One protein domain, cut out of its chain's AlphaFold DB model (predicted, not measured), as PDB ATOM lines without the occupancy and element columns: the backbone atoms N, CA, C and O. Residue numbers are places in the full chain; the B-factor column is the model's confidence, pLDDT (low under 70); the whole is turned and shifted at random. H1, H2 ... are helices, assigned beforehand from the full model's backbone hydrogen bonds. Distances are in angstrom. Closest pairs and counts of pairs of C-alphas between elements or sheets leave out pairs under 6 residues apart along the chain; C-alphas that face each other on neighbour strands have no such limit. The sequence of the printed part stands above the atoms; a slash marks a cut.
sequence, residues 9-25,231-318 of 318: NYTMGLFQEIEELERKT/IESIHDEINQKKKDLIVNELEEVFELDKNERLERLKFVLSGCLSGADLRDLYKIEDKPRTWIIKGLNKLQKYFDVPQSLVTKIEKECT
ATOM      1  N   ASN A   9       3.101  31.286  77.893       64.88
ATOM      2  CA  ASN A   9       2.837  32.723  78.029       64.88
ATOM      3  C   ASN A   9       3.986  33.602  77.502       64.88
ATOM      4  O   ASN A   9       3.717  34.667  76.953       64.88
ATOM      5  N   TYR A  10       5.245  33.172  77.644       69.19
ATOM      6  CA  TYR A  10       6.403  33.914  77.132       69.19
ATOM      7  C   TYR A  10       6.507  33.803  75.607       69.19
ATOM      8  O   TYR A  10       6.596  34.814  74.914       69.19
ATOM      9  N   THR A  11       6.381  32.585  75.083       73.62
ATOM     10  CA  THR A  11       6.334  32.289  73.648       73.62
ATOM     11  C   THR A  11       5.175  33.039  72.972       73.62
ATOM     12  O   THR A  11       5.370  33.684  71.944       73.62
ATOM     13  N   MET A  12       3.985  33.065  73.591       75.88
ATOM     14  CA  MET A  12       2.840  33.859  73.115       75.88
ATOM     15  C   MET A  12       3.095  35.375  73.174       75.88
ATOM     16  O   MET A  12       2.667  36.089  72.269       75.88
ATOM     17  N   GLY A  13       3.821  35.861  74.186       82.38
ATOM     18  CA  GLY A  13       4.262  37.256  74.270       82.38
ATOM     19  C   GLY A  13       5.196  37.647  73.123       82.38
ATOM     20  O   GLY A  13       4.957  38.652  72.459       82.38
ATOM     21  N   LEU A  14       6.192  36.813  72.805       83.62
ATOM     22  CA  LEU A  14       7.101  37.049  71.675       83.62
ATOM     23  C   LEU A  14       6.373  37.063  70.326       83.62
ATOM     24  O   LEU A  14       6.692  37.891  69.477       83.62
ATOM     25  N   PHE A  15       5.380  36.188  70.125       84.00
ATOM     26  CA  PHE A  15       4.540  36.232  68.923       84.00
ATOM     27  C   PHE A  15       3.786  37.559  68.798       84.00
ATOM     28  O   PHE A  15       3.821  38.173  67.736       84.00
ATOM     29  N   GLN A  16       3.160  38.031  69.881       88.25
ATOM     30  CA  GLN A  16       2.456  39.320  69.890       88.25
ATOM     31  C   GLN A  16       3.407  40.493  69.627       88.25
ATOM     32  O   GLN A  16       3.061  41.414  68.892       88.25
ATOM     33  N   GLU A  17       4.616  40.453  70.188       90.06
ATOM     34  CA  GLU A  17       5.640  41.468  69.939       90.06
ATOM     35  C   GLU A  17       6.119  41.463  68.482       90.06
ATOM     36  O   GLU A  17       6.282  42.531  67.897       90.06
ATOM     37  N   ILE A  18       6.313  40.287  67.874       89.00
ATOM     38  CA  ILE A  18       6.656  40.170  66.448       89.00
ATOM     39  C   ILE A  18       5.527  40.731  65.580       89.00
ATOM     40  O   ILE A  18       5.806  41.534  64.694       89.00
ATOM     41  N   GLU A  19       4.271  40.357  65.836       89.94
ATOM     42  CA  GLU A  19       3.113  40.876  65.091       89.94
ATOM     43  C   GLU A  19       2.989  42.401  65.216       89.94
ATOM     44  O   GLU A  19       2.657  43.092  64.249       89.94
ATOM     45  N   GLU A  20       3.281  42.953  66.394       93.06
ATOM     46  CA  GLU A  20       3.273  44.395  66.620       93.06
ATOM     47  C   GLU A  20       4.409  45.105  65.879       93.06
ATOM     48  O   GLU A  20       4.182  46.146  65.263       93.06
ATOM     49  N   LEU A  21       5.619  44.542  65.876       91.38
ATOM     50  CA  LEU A  21       6.727  45.081  65.085       91.38
ATOM     51  C   LEU A  21       6.442  44.993  63.581       91.38
ATOM     52  O   LEU A  21       6.688  45.957  62.863       91.38
ATOM     53  N   GLU A  22       5.871  43.886  63.098       89.62
ATOM     54  CA  GLU A  22       5.478  43.732  61.691       89.62
ATOM     55  C   GLU A  22       4.412  44.769  61.289       89.62
ATOM     56  O   GLU A  22       4.457  45.313  60.181       89.62
ATOM     57  N   ARG A  23       3.500  45.119  62.207       91.69
ATOM     58  CA  ARG A  23       2.543  46.218  62.021       91.69
ATOM     59  C   ARG A  23       3.232  47.579  61.980       91.69
ATOM     60  O   ARG A  23       2.954  48.349  61.066       91.69
ATOM     61  N   LYS A  24       4.164  47.853  62.899       90.88
ATOM     62  CA  LYS A  24       4.949  49.099  62.904       90.88
ATOM     63  C   LYS A  24       5.719  49.291  61.602       90.88
ATOM     64  O   LYS A  24       5.697  50.385  61.051       90.88
ATOM     65  N   THR A  25       6.311  48.232  61.048       89.06
ATOM     66  CA  THR A  25       6.963  48.292  59.729       89.06
ATOM     67  C   THR A  25       6.000  48.758  58.635       89.06
ATOM     68  O   THR A  25       6.397  49.512  57.751       89.06
ATOM     69  N   ILE A 231      13.016  50.838  58.940       92.00
ATOM     70  CA  ILE A 231      12.538  49.498  58.574       92.00
ATOM     71  C   ILE A 231      13.594  48.425  58.871       92.00
ATOM     72  O   ILE A 231      13.251  47.362  59.388       92.00
ATOM     73  N   GLU A 232      14.866  48.678  58.560       91.62
ATOM     74  CA  GLU A 232      15.976  47.768  58.865       91.62
ATOM     75  C   GLU A 232      16.116  47.543  60.371       91.62
ATOM     76  O   GLU A 232      16.171  46.394  60.806       91.62
ATOM     77  N   SER A 233      16.059  48.605  61.180       94.00
ATOM     78  CA  SER A 233      16.109  48.493  62.640       94.00
ATOM     79  C   SER A 233      14.959  47.649  63.198       94.00
ATOM     80  O   SER A 233      15.177  46.834  64.097       94.00
ATOM     81  N   ILE A 234      13.738  47.821  62.680       93.25
ATOM     82  CA  ILE A 234      12.581  47.022  63.108       93.25
ATOM     83  C   ILE A 234      12.749  45.561  62.666       93.25
ATOM     84  O   ILE A 234      12.473  44.642  63.440       93.25
ATOM     85  N   HIS A 235      13.230  45.316  61.444       90.38
ATOM     86  CA  HIS A 235      13.501  43.960  60.963       90.38
ATOM     87  C   HIS A 235      14.582  43.249  61.780       90.38
ATOM     88  O   HIS A 235      14.439  42.052  62.039       90.38
ATOM     89  N   ASP A 236      15.628  43.949  62.208       91.69
ATOM     90  CA  ASP A 236      16.654  43.388  63.085       91.69
ATOM     91  C   ASP A 236      16.068  42.985  64.442       91.69
ATOM     92  O   ASP A 236      16.347  41.886  64.932       91.69
ATOM     93  N   GLU A 237      15.178  43.805  65.008       94.19
ATOM     94  CA  GLU A 237      14.464  43.465  66.240       94.19
ATOM     95  C   GLU A 237      13.544  42.246  66.047       94.19
ATOM     96  O   GLU A 237      13.581  41.309  66.848       94.19
ATOM     97  N   ILE A 238      12.778  42.196  64.951       90.62
ATOM     98  CA  ILE A 238      11.948  41.034  64.591       90.62
ATOM     99  C   ILE A 238      12.810  39.774  64.467       90.62
ATOM    100  O   ILE A 238      12.451  38.718  64.989       90.62
ATOM    101  N   ASN A 239      13.944  39.864  63.773       88.50
ATOM    102  CA  ASN A 239      14.851  38.738  63.576       88.50
ATOM    103  C   ASN A 239      15.450  38.263  64.900       88.50
ATOM    104  O   ASN A 239      15.596  37.055  65.099       88.50
ATOM    105  N   GLN A 240      15.759  39.181  65.816       89.50
ATOM    106  CA  GLN A 240      16.219  38.822  67.151       89.50
ATOM    107  C   GLN A 240      15.121  38.112  67.950       89.50
ATOM    108  O   GLN A 240      15.363  37.024  68.466       89.50
ATOM    109  N   LYS A 241      13.886  38.625  67.956       90.19
ATOM    110  CA  LYS A 241      12.759  37.953  68.628       90.19
ATOM    111  C   LYS A 241      12.439  36.585  68.021       90.19
ATOM    112  O   LYS A 241      12.132  35.649  68.753       90.19
ATOM    113  N   LYS A 242      12.554  36.426  66.696       89.19
ATOM    114  CA  LYS A 242      12.411  35.125  66.012       89.19
ATOM    115  C   LYS A 242      13.493  34.130  66.452       89.19
ATOM    116  O   LYS A 242      13.184  32.953  66.619       89.19
ATOM    117  N   LYS A 243      14.733  34.582  66.683       87.31
ATOM    118  CA  LYS A 243      15.792  33.741  67.275       87.31
ATOM    119  C   LYS A 243      15.425  33.316  68.692       87.31
ATOM    120  O   LYS A 243      15.475  32.124  68.981       87.31
ATOM    121  N   ASP A 244      15.018  34.263  69.533       89.38
ATOM    122  CA  ASP A 244      14.650  33.987  70.925       89.38
ATOM    123  C   ASP A 244      13.491  32.984  70.988       89.38
ATOM    124  O   ASP A 244      13.553  32.007  71.730       89.38
ATOM    125  N   LEU A 245      12.480  33.154  70.128       89.06
ATOM    126  CA  LEU A 245      11.359  32.230  69.978       89.06
ATOM    127  C   LEU A 245      11.825  30.803  69.653       89.06
ATOM    128  O   LEU A 245      11.377  29.857  70.292       89.06
ATOM    129  N   ILE A 246      12.738  30.639  68.690       89.56
ATOM    130  CA  ILE A 246      13.274  29.320  68.320       89.56
ATOM    131  C   ILE A 246      14.052  28.701  69.481       89.56
ATOM    132  O   ILE A 246      13.909  27.507  69.732       89.56
ATOM    133  N   VAL A 247      14.865  29.486  70.192       89.62
ATOM    134  CA  VAL A 247      15.606  28.995  71.363       89.62
ATOM    135  C   VAL A 247      14.636  28.518  72.445       89.62
ATOM    136  O   VAL A 247      14.788  27.392  72.913       89.62
ATOM    137  N   ASN A 248      13.599  29.296  72.765       89.06
ATOM    138  CA  ASN A 248      12.587  28.897  73.750       89.06
ATOM    139  C   ASN A 248      11.842  27.634  73.318       89.06
ATOM    140  O   ASN A 248      11.700  26.704  74.104       89.06
ATOM    141  N   GLU A 249      11.417  27.558  72.057       88.62
ATOM    142  CA  GLU A 249      10.750  26.378  71.496       88.62
ATOM    143  C   GLU A 249      11.621  25.123  71.608       88.62
ATOM    144  O   GLU A 249      11.122  24.042  71.917       88.62
ATOM    145  N   LEU A 250      12.933  25.259  71.397       90.25
ATOM    146  CA  LEU A 250      13.904  24.182  71.571       90.25
ATOM    147  C   LEU A 250      14.177  23.841  73.046       90.25
ATOM    148  O   LEU A 250      14.555  22.707  73.332       90.25
ATOM    149  N   GLU A 251      14.007  24.773  73.980       90.12
ATOM    150  CA  GLU A 251      14.109  24.520  75.423       90.12
ATOM    151  C   GLU A 251      12.843  23.858  75.984       90.12
ATOM    152  O   GLU A 251      12.929  22.919  76.778       90.12
ATOM    153  N   GLU A 252      11.662  24.268  75.524       88.75
ATOM    154  CA  GLU A 252      10.374  23.729  75.974       88.75
ATOM    155  C   GLU A 252      10.191  22.248  75.613       88.75
ATOM    156  O   GLU A 252       9.481  21.522  76.313       88.75
ATOM    157  N   VAL A 253      10.884  21.737  74.585       89.62
ATOM    158  CA  VAL A 253      10.815  20.305  74.228       89.62
ATOM    159  C   VAL A 253      11.274  19.381  75.364       89.62
ATOM    160  O   VAL A 253      10.937  18.193  75.369       89.62
ATOM    161  N   PHE A 254      12.057  19.890  76.321       88.12
ATOM    162  CA  PHE A 254      12.516  19.118  77.476       88.12
ATOM    163  C   PHE A 254      11.424  18.900  78.530       88.12
ATOM    164  O   PHE A 254      11.533  17.942  79.295       88.12
ATOM    165  N   GLU A 255      10.358  19.703  78.512       88.06
ATOM    166  CA  GLU A 255       9.176  19.537  79.370       88.06
ATOM    167  C   GLU A 255       8.201  18.477  78.828       88.06
ATOM    168  O   GLU A 255       7.294  18.030  79.532       88.06
ATOM    169  N   LEU A 256       8.396  18.054  77.576       86.88
ATOM    170  CA  LEU A 256       7.592  17.034  76.907       86.88
ATOM    171  C   LEU A 256       8.122  15.623  77.175       86.88
ATOM    172  O   LEU A 256       9.322  15.406  77.416       86.88
ATOM    173  N   ASP A 257       7.230  14.636  77.050       88.75
ATOM    174  CA  ASP A 257       7.643  13.237  77.028       88.75
ATOM    175  C   ASP A 257       8.470  12.906  75.775       88.75
ATOM    176  O   ASP A 257       8.544  13.666  74.809       88.75
ATOM    177  N   LYS A 258       9.130  11.746  75.786       83.62
ATOM    178  CA  LYS A 258      10.093  11.365  74.746       83.62
ATOM    179  C   LYS A 258       9.496  11.331  73.331       83.62
ATOM    180  O   LYS A 258      10.203  11.672  72.381       83.62
ATOM    181  N   ASN A 259       8.249  10.892  73.178       82.50
ATOM    182  CA  ASN A 259       7.613  10.784  71.866       82.50
ATOM    183  C   ASN A 259       7.146  12.160  71.387       82.50
ATOM    184  O   ASN A 259       7.416  12.533  70.244       82.50
ATOM    185  N   GLU A 260       6.526  12.939  72.273       87.19
ATOM    186  CA  GLU A 260       6.088  14.308  71.981       87.19
ATOM    187  C   GLU A 260       7.270  15.232  71.649       87.19
ATOM    188  O   GLU A 260       7.210  16.007  70.693       87.19
ATOM    189  N   ARG A 261       8.390  15.085  72.363       89.00
ATOM    190  CA  ARG A 261       9.645  15.814  72.126       89.00
ATOM    191  C   ARG A 261      10.173  15.626  70.709       89.00
ATOM    192  O   ARG A 261      10.583  16.592  70.068       89.00
ATOM    193  N   LEU A 262      10.182  14.386  70.217       87.06
ATOM    194  CA  LEU A 262      10.693  14.058  68.885       87.06
ATOM    195  C   LEU A 262       9.863  14.739  67.791       87.06
ATOM    196  O   LEU A 262      10.419  15.328  66.863       87.06
ATOM    197  N   GLU A 263       8.541  14.677  67.918       87.56
ATOM    198  CA  GLU A 263       7.622  15.295  66.963       87.56
ATOM    199  C   GLU A 263       7.658  16.825  67.052       87.56
ATOM    200  O   GLU A 263       7.693  17.493  66.015       87.56
ATOM    201  N   ARG A 264       7.776  17.401  68.258       89.88
ATOM    202  CA  ARG A 264       7.945  18.852  68.420       89.88
ATOM    203  C   ARG A 264       9.245  19.348  67.790       89.88
ATOM    204  O   ARG A 264       9.219  20.330  67.054       89.88
ATOM    205  N   LEU A 265      10.360  18.642  67.989       91.19
ATOM    206  CA  LEU A 265      11.643  18.979  67.359       91.19
ATOM    207  C   LEU A 265      11.565  18.926  65.831       91.19
ATOM    208  O   LEU A 265      12.075  19.824  65.160       91.19
ATOM    209  N   LYS A 266      10.899  17.911  65.266       89.94
ATOM    210  CA  LYS A 266      10.654  17.847  63.816       89.94
ATOM    211  C   LYS A 266       9.833  19.026  63.324       89.94
ATOM    212  O   LYS A 266      10.173  19.598  62.288       89.94
ATOM    213  N   PHE A 267       8.780  19.385  64.051       89.88
ATOM    214  CA  PHE A 267       7.923  20.516  63.715       89.88
ATOM    215  C   PHE A 267       8.711  21.832  63.691       89.88
ATOM    216  O   PHE A 267       8.716  22.516  62.668       89.88
ATOM    217  N   VAL A 268       9.447  22.140  64.766       90.25
ATOM    218  CA  VAL A 268      10.261  23.365  64.878       90.25
ATOM    219  C   VAL A 268      11.302  23.427  63.758       90.25
ATOM    220  O   VAL A 268      11.371  24.411  63.024       90.25
ATOM    221  N   LEU A 269      12.065  22.348  63.548       91.56
ATOM    222  CA  LEU A 269      13.083  22.286  62.496       91.56
ATOM    223  C   LEU A 269      12.481  22.409  61.089       91.56
ATOM    224  O   LEU A 269      13.056  23.076  60.230       91.56
ATOM    225  N   SER A 270      11.310  21.817  60.853       89.75
ATOM    226  CA  SER A 270      10.615  21.924  59.563       89.75
ATOM    227  C   SER A 270      10.131  23.341  59.269       89.75
ATOM    228  O   SER A 270      10.136  23.749  58.111       89.75
ATOM    229  N   GLY A 271       9.753  24.101  60.298       88.38
ATOM    230  CA  GLY A 271       9.353  25.502  60.156       88.38
ATOM    231  C   GLY A 271      10.519  26.468  59.921       88.38
ATOM    232  O   GLY A 271      10.311  27.539  59.359       88.38
ATOM    233  N   CYS A 272      11.739  26.098  60.323       89.06
ATOM    234  CA  CYS A 272      12.888  27.010  60.328       89.06
ATOM    235  C   CYS A 272      13.883  26.791  59.177       89.06
ATOM    236  O   CYS A 272      14.679  27.676  58.870       89.06
ATOM    237  N   LEU A 273      13.893  25.611  58.556       90.44
ATOM    238  CA  LEU A 273      14.876  25.261  57.531       90.44
ATOM    239  C   LEU A 273      14.404  25.618  56.119       90.44
ATOM    240  O   LEU A 273      13.225  25.525  55.781       90.44
ATOM    241  N   SER A 274      15.355  25.954  55.241       88.25
ATOM    242  CA  SER A 274      15.042  26.170  53.825       88.25
ATOM    243  C   SER A 274      14.511  24.897  53.158       88.25
ATOM    244  O   SER A 274      14.895  23.778  53.504       88.25
ATOM    245  N   GLY A 275      13.710  25.049  52.100       85.81
ATOM    246  CA  GLY A 275      13.211  23.903  51.333       85.81
ATOM    247  C   GLY A 275      14.320  23.024  50.732       85.81
ATOM    248  O   GLY A 275      14.110  21.834  50.517       85.81
ATOM    249  N   ALA A 276      15.509  23.577  50.466       87.88
ATOM    250  CA  ALA A 276      16.666  22.791  50.032       87.88
ATOM    251  C   ALA A 276      17.224  21.924  51.168       87.88
ATOM    252  O   ALA A 276      17.454  20.732  50.968       87.88
ATOM    253  N   ASP A 277      17.373  22.504  52.357       91.50
ATOM    254  CA  ASP A 277      17.844  21.792  53.539       91.50
ATOM    255  C   ASP A 277      16.842  20.720  53.998       91.50
ATOM    256  O   ASP A 277      17.261  19.611  54.337       91.50
ATOM    257  N   LEU A 278      15.535  20.986  53.898       91.44
ATOM    258  CA  LEU A 278      14.483  20.000  54.175       91.44
ATOM    259  C   LEU A 278      14.485  18.837  53.183       91.44
ATOM    260  O   LEU A 278      14.387  17.685  53.599       91.44
ATOM    261  N   ARG A 279      14.677  19.095  51.881       91.69
ATOM    262  CA  ARG A 279      14.801  18.024  50.871       91.69
ATOM    263  C   ARG A 279      15.932  17.046  51.178       91.69
ATOM    264  O   ARG A 279      15.809  15.864  50.870       91.69
ATOM    265  N   ASP A 280      17.026  17.513  51.771       91.81
ATOM    266  CA  ASP A 280      18.103  16.627  52.211       91.81
ATOM    267  C   ASP A 280      17.735  15.814  53.451       91.81
ATOM    268  O   ASP A 280      18.161  14.665  53.568       91.81
ATOM    269  N   LEU A 281      16.951  16.390  54.363       92.44
ATOM    270  CA  LEU A 281      16.487  15.705  55.565       92.44
ATOM    271  C   LEU A 281      15.417  14.651  55.257       92.44
ATOM    272  O   LEU A 281      15.465  13.569  55.835       92.44
ATOM    273  N   TYR A 282      14.523  14.893  54.293       92.31
ATOM    274  CA  TYR A 282      13.522  13.899  53.872       92.31
ATOM    275  C   TYR A 282      14.141  12.599  53.332       92.31
ATOM    276  O   TYR A 282      13.518  11.545  53.395       92.31
ATOM    277  N   LYS A 283      15.403  12.618  52.880       93.25
ATOM    278  CA  LYS A 283      16.133  11.399  52.470       93.25
ATOM    279  C   LYS A 283      16.445  10.446  53.634       93.25
ATOM    280  O   LYS A 283      16.896   9.333  53.384       93.25
ATOM    281  N   ILE A 284      16.300  10.900  54.879       93.25
ATOM    282  CA  ILE A 284      16.621  10.153  56.106       93.25
ATOM    283  C   ILE A 284      15.489  10.241  57.141       93.25
ATOM    284  O   ILE A 284      15.731  10.170  58.346       93.25
ATOM    285  N   GLU A 285      14.256  10.455  56.684       89.75
ATOM    286  CA  GLU A 285      13.070  10.592  57.539       89.75
ATOM    287  C   GLU A 285      12.782   9.330  58.371       89.75
ATOM    288  O   GLU A 285      12.327   9.420  59.511       89.75
ATOM    289  N   ASP A 286      13.167   8.163  57.850       90.62
ATOM    290  CA  ASP A 286      13.119   6.859  58.522       90.62
ATOM    291  C   ASP A 286      14.082   6.745  59.719       90.62
ATOM    292  O   ASP A 286      14.003   5.792  60.497       90.62
ATOM    293  N   LYS A 287      14.986   7.719  59.898       91.25
ATOM    294  CA  LYS A 287      15.985   7.769  60.975       91.25
ATOM    295  C   LYS A 287      15.795   9.031  61.821       91.25
ATOM    296  O   LYS A 287      16.611   9.953  61.724       91.25
ATOM    297  N   PRO A 288      14.788   9.078  62.719       86.25
ATOM    298  CA  PRO A 288      14.385  10.309  63.403       86.25
ATOM    299  C   PRO A 288      15.511  10.999  64.180       86.25
ATOM    300  O   PRO A 288      15.618  12.221  64.188       86.25
ATOM    301  N   ARG A 289      16.409  10.218  64.786       84.94
ATOM    302  CA  ARG A 289      17.573  10.744  65.512       84.94
ATOM    303  C   ARG A 289      18.568  11.432  64.583       84.94
ATOM    304  O   ARG A 289      18.968  12.566  64.822       84.94
ATOM    305  N   THR A 290      18.951  10.759  63.498       90.31
ATOM    306  CA  THR A 290      19.853  11.328  62.488       90.31
ATOM    307  C   THR A 290      19.220  12.542  61.815       90.31
ATOM    308  O   THR A 290      19.927  13.501  61.509       90.31
ATOM    309  N   TRP A 291      17.901  12.513  61.621       93.38
ATOM    310  CA  TRP A 291      17.126  13.630  61.099       93.38
ATOM    311  C   TRP A 291      17.263  14.865  62.000       93.38
ATOM    312  O   TRP A 291      17.676  15.913  61.511       93.38
ATOM    313  N   ILE A 292      17.038  14.731  63.314       92.44
ATOM    314  CA  ILE A 292      17.130  15.854  64.268       92.44
ATOM    315  C   ILE A 292      18.550  16.414  64.341       92.44
ATOM    316  O   ILE A 292      18.726  17.623  64.225       92.44
ATOM    317  N   ILE A 293      19.568  15.558  64.462       90.75
ATOM    318  CA  ILE A 293      20.970  16.005  64.555       90.75
ATOM    319  C   ILE A 293      21.378  16.776  63.295       90.75
ATOM    320  O   ILE A 293      21.981  17.847  63.369       90.75
ATOM    321  N   LYS A 294      21.036  16.268  62.104       93.25
ATOM    322  CA  LYS A 294      21.320  16.996  60.860       93.25
ATOM    323  C   LYS A 294      20.487  18.267  60.736       93.25
ATOM    324  O   LYS A 294      20.987  19.245  60.185       93.25
ATOM    325  N   GLY A 295      19.253  18.254  61.233       94.19
ATOM    326  CA  GLY A 295      18.383  19.421  61.285       94.19
ATOM    327  C   GLY A 295      18.977  20.539  62.134       94.19
ATOM    328  O   GLY A 295      19.141  21.639  61.621       94.19
ATOM    329  N   LEU A 296      19.399  20.248  63.366       92.50
ATOM    330  CA  LEU A 296      20.050  21.216  64.261       92.50
ATOM    331  C   LEU A 296      21.337  21.785  63.654       92.50
ATOM    332  O   LEU A 296      21.542  22.994  63.657       92.50
ATOM    333  N   ASN A 297      22.171  20.939  63.043       91.25
ATOM    334  CA  ASN A 297      23.381  21.402  62.356       91.25
ATOM    335  C   ASN A 297      23.074  22.330  61.168       91.25
ATOM    336  O   ASN A 297      23.821  23.268  60.899       91.25
ATOM    337  N   LYS A 298      21.986  22.075  60.433       93.62
ATOM    338  CA  LYS A 298      21.529  22.971  59.361       93.62
ATOM    339  C   LYS A 298      20.904  24.251  59.932       93.62
ATOM    340  O   LYS A 298      21.092  25.305  59.336       93.62
ATOM    341  N   LEU A 299      20.230  24.173  61.081       91.69
ATOM    342  CA  LEU A 299      19.597  25.307  61.758       91.69
ATOM    343  C   LEU A 299      20.623  26.377  62.155       91.69
ATOM    344  O   LEU A 299      20.343  27.560  61.984       91.69
ATOM    345  N   GLN A 300      21.834  25.964  62.552       89.50
ATOM    346  CA  GLN A 300      22.944  26.869  62.887       89.50
ATOM    347  C   GLN A 300      23.377  27.804  61.743       89.50
ATOM    348  O   GLN A 300      24.052  28.802  61.968       89.50
ATOM    349  N   LYS A 301      22.998  27.509  60.492       88.12
ATOM    350  CA  LYS A 301      23.241  28.412  59.354       88.12
ATOM    351  C   LYS A 301      22.310  29.625  59.344       88.12
ATOM    352  O   LYS A 301      22.585  30.589  58.636       88.12
ATOM    353  N   TYR A 302      21.180  29.522  60.036       85.44
ATOM    354  CA  TYR A 302      20.082  30.483  59.998       85.44
ATOM    355  C   TYR A 302      19.912  31.204  61.336       85.44
ATOM    356  O   TYR A 302      19.542  32.376  61.360       85.44
ATOM    357  N   PHE A 303      20.204  30.515  62.439       86.56
ATOM    358  CA  PHE A 303      20.009  31.010  63.797       86.56
ATOM    359  C   PHE A 303      21.214  30.630  64.654       86.56
ATOM    360  O   PHE A 303      21.716  29.520  64.532       86.56
ATOM    361  N   ASP A 304      21.653  31.538  65.524       85.25
ATOM    362  CA  ASP A 304      22.730  31.282  66.486       85.25
ATOM    363  C   ASP A 304      22.149  30.559  67.706       85.25
ATOM    364  O   ASP A 304      21.762  31.173  68.702       85.25
ATOM    365  N   VAL A 305      21.963  29.245  67.578       87.94
ATOM    366  CA  VAL A 305      21.393  28.427  68.650       87.94
ATOM    367  C   VAL A 305      22.507  28.086  69.639       87.94
ATOM    368  O   VAL A 305      23.545  27.565  69.219       87.94
ATOM    369  N   PRO A 306      22.318  28.286  70.958       91.06
ATOM    370  CA  PRO A 306      23.353  27.980  71.939       91.06
ATOM    371  C   PRO A 306      23.874  26.546  71.796       91.06
ATOM    372  O   PRO A 306      23.114  25.577  71.843       91.06
ATOM    373  N   GLN A 307      25.194  26.386  71.659       90.19
ATOM    374  CA  GLN A 307      25.801  25.062  71.476       90.19
ATOM    375  C   GLN A 307      25.508  24.122  72.660       90.19
ATOM    376  O   GLN A 307      25.380  22.912  72.479       90.19
ATOM    377  N   SER A 308      25.345  24.678  73.864       91.19
ATOM    378  CA  SER A 308      24.890  23.951  75.053       91.19
ATOM    379  C   SER A 308      23.524  23.293  74.845       91.19
ATOM    380  O   SER A 308      23.350  22.131  75.213       91.19
ATOM    381  N   LEU A 309      22.584  24.003  74.215       89.75
ATOM    382  CA  LEU A 309      21.243  23.516  73.913       89.75
ATOM    383  C   LEU A 309      21.280  22.439  72.828       89.75
ATOM    384  O   LEU A 309      20.700  21.372  73.016       89.75
ATOM    385  N   VAL A 310      22.044  22.657  71.751       90.25
ATOM    386  CA  VAL A 310      22.253  21.641  70.703       90.25
ATOM    387  C   VAL A 310      22.798  20.349  71.308       90.25
ATOM    388  O   VAL A 310      22.205  19.288  71.130       90.25
ATOM    389  N   THR A 311      23.865  20.430  72.104       90.75
ATOM    390  CA  THR A 311      24.463  19.257  72.755       90.75
ATOM    391  C   THR A 311      23.513  18.591  73.754       90.75
ATOM    392  O   THR A 311      23.541  17.366  73.899       90.75
ATOM    393  N   LYS A 312      22.660  19.357  74.443       91.38
ATOM    394  CA  LYS A 312      21.626  18.799  75.324       91.38
ATOM    395  C   LYS A 312      20.596  17.998  74.518       91.38
ATOM    396  O   LYS A 312      20.315  16.856  74.877       91.38
ATOM    397  N   ILE A 313      20.104  18.545  73.402       89.50
ATOM    398  CA  ILE A 313      19.151  17.853  72.518       89.50
ATOM    399  C   ILE A 313      19.794  16.592  71.934       89.50
ATOM    400  O   ILE A 313      19.184  15.525  71.952       89.50
ATOM    401  N   GLU A 314      21.043  16.675  71.476       87.81
ATOM    402  CA  GLU A 314      21.776  15.522  70.953       87.81
ATOM    403  C   GLU A 314      21.884  14.394  71.979       87.81
ATOM    404  O   GLU A 314      21.677  13.242  71.611       87.81
ATOM    405  N   LYS A 315      22.164  14.705  73.252       86.44
ATOM    406  CA  LYS A 315      22.315  13.717  74.337       86.44
ATOM    407  C   LYS A 315      20.997  13.122  74.825       86.44
ATOM    408  O   LYS A 315      20.947  11.942  75.145       86.44
ATOM    409  N   GLU A 316      19.948  13.929  74.936       81.94
ATOM    410  CA  GLU A 316      18.681  13.485  75.533       81.94
ATOM    411  C   GLU A 316      17.687  12.922  74.510       81.94
ATOM    412  O   GLU A 316      16.750  12.215  74.884       81.94
ATOM    413  N   CYS A 317      17.888  13.203  73.219       71.19
ATOM    414  CA  CYS A 317      17.115  12.611  72.124       71.19
ATOM    415  C   CYS A 317      17.831  11.416  71.450       71.19
ATOM    416  O   CYS A 317      17.252  10.804  70.542       71.19
ATOM    417  N   THR A 318      19.056  11.060  71.884       59.44
ATOM    418  CA  THR A 318      19.761   9.804  71.516       59.44
ATOM    419  C   THR A 318      19.329   8.591  72.341       59.44
ATOM    420  O   THR A 318      19.825   7.472  72.069       59.44
TER     421      THR A 318
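This is residues 9 to 25 and 231 to 318 of the 318 residues of an uncharacterized protein of Aliifodinibius sediminis (UniProt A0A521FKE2). A long helix, H2, reaches from a two-helix arm, where H1 runs side by side with it, into a head of four shorter helices, H3 to H6. In the head, H2's last part, H3, H5 and H6 form a bundle, with H4 packed on H5 at its far side. The printed part has 105 residues with six named helices, H1 to H6 in chain order, and no named strand: all helix. It is compact, with a radius of gyration of the C-alphas of 14.6 A and spans of 43 by 30 by 20 A.

H2, residues 231 to 255, touches H1, residues 9 to 25, at a shallow tilt of 16 degrees, opposite ways; the closest C-alphas, of Ile 18 and Ile 238, are 5.7 A apart. With residues 246 to 254 alone H2 touches H3, residues 258 to 272, a helical hairpin; the closest C-alphas, of Val 253 and Arg 261, are 5.1 A apart. H3 touches H5, residues 288 to 299, the same way at a shallow tilt of 34 degrees, only just short of steep; the closest C-alphas, of Leu 269 and Gly 295, are 6.1 A apart. H4, residues 275 to 282, forms a hairpin with H5; the closest C-alphas, of Leu 281 and Trp 291, are 5.9 A apart. H6, residues 307 to 316, is close to but not clearly touching H5, with the closest C-alphas, of Ile 293 and Glu 314, 6.5 A apart. Every O i to N i+4 pair is within hydrogen-bond range in H1, H3, H4, H5 and H6, and 18 of 21 in H2.

H2 is 36.6 A long, from C-alpha 231 at (12.538, 49.498, 58.574). H1 is 24.4 A, from C-alpha 9 at (2.837, 32.723, 78.029), and H3 21.5 A. H6 ends with C-alpha 316 at (18.681, 13.485, 75.533).

Residues 26 to 230 are not printed; C-alphas 25 and 231 are 5.8 A apart across the cut. Of the links printed whole, none is long. Residues 9, 10 and 318 have pLDDT under 70.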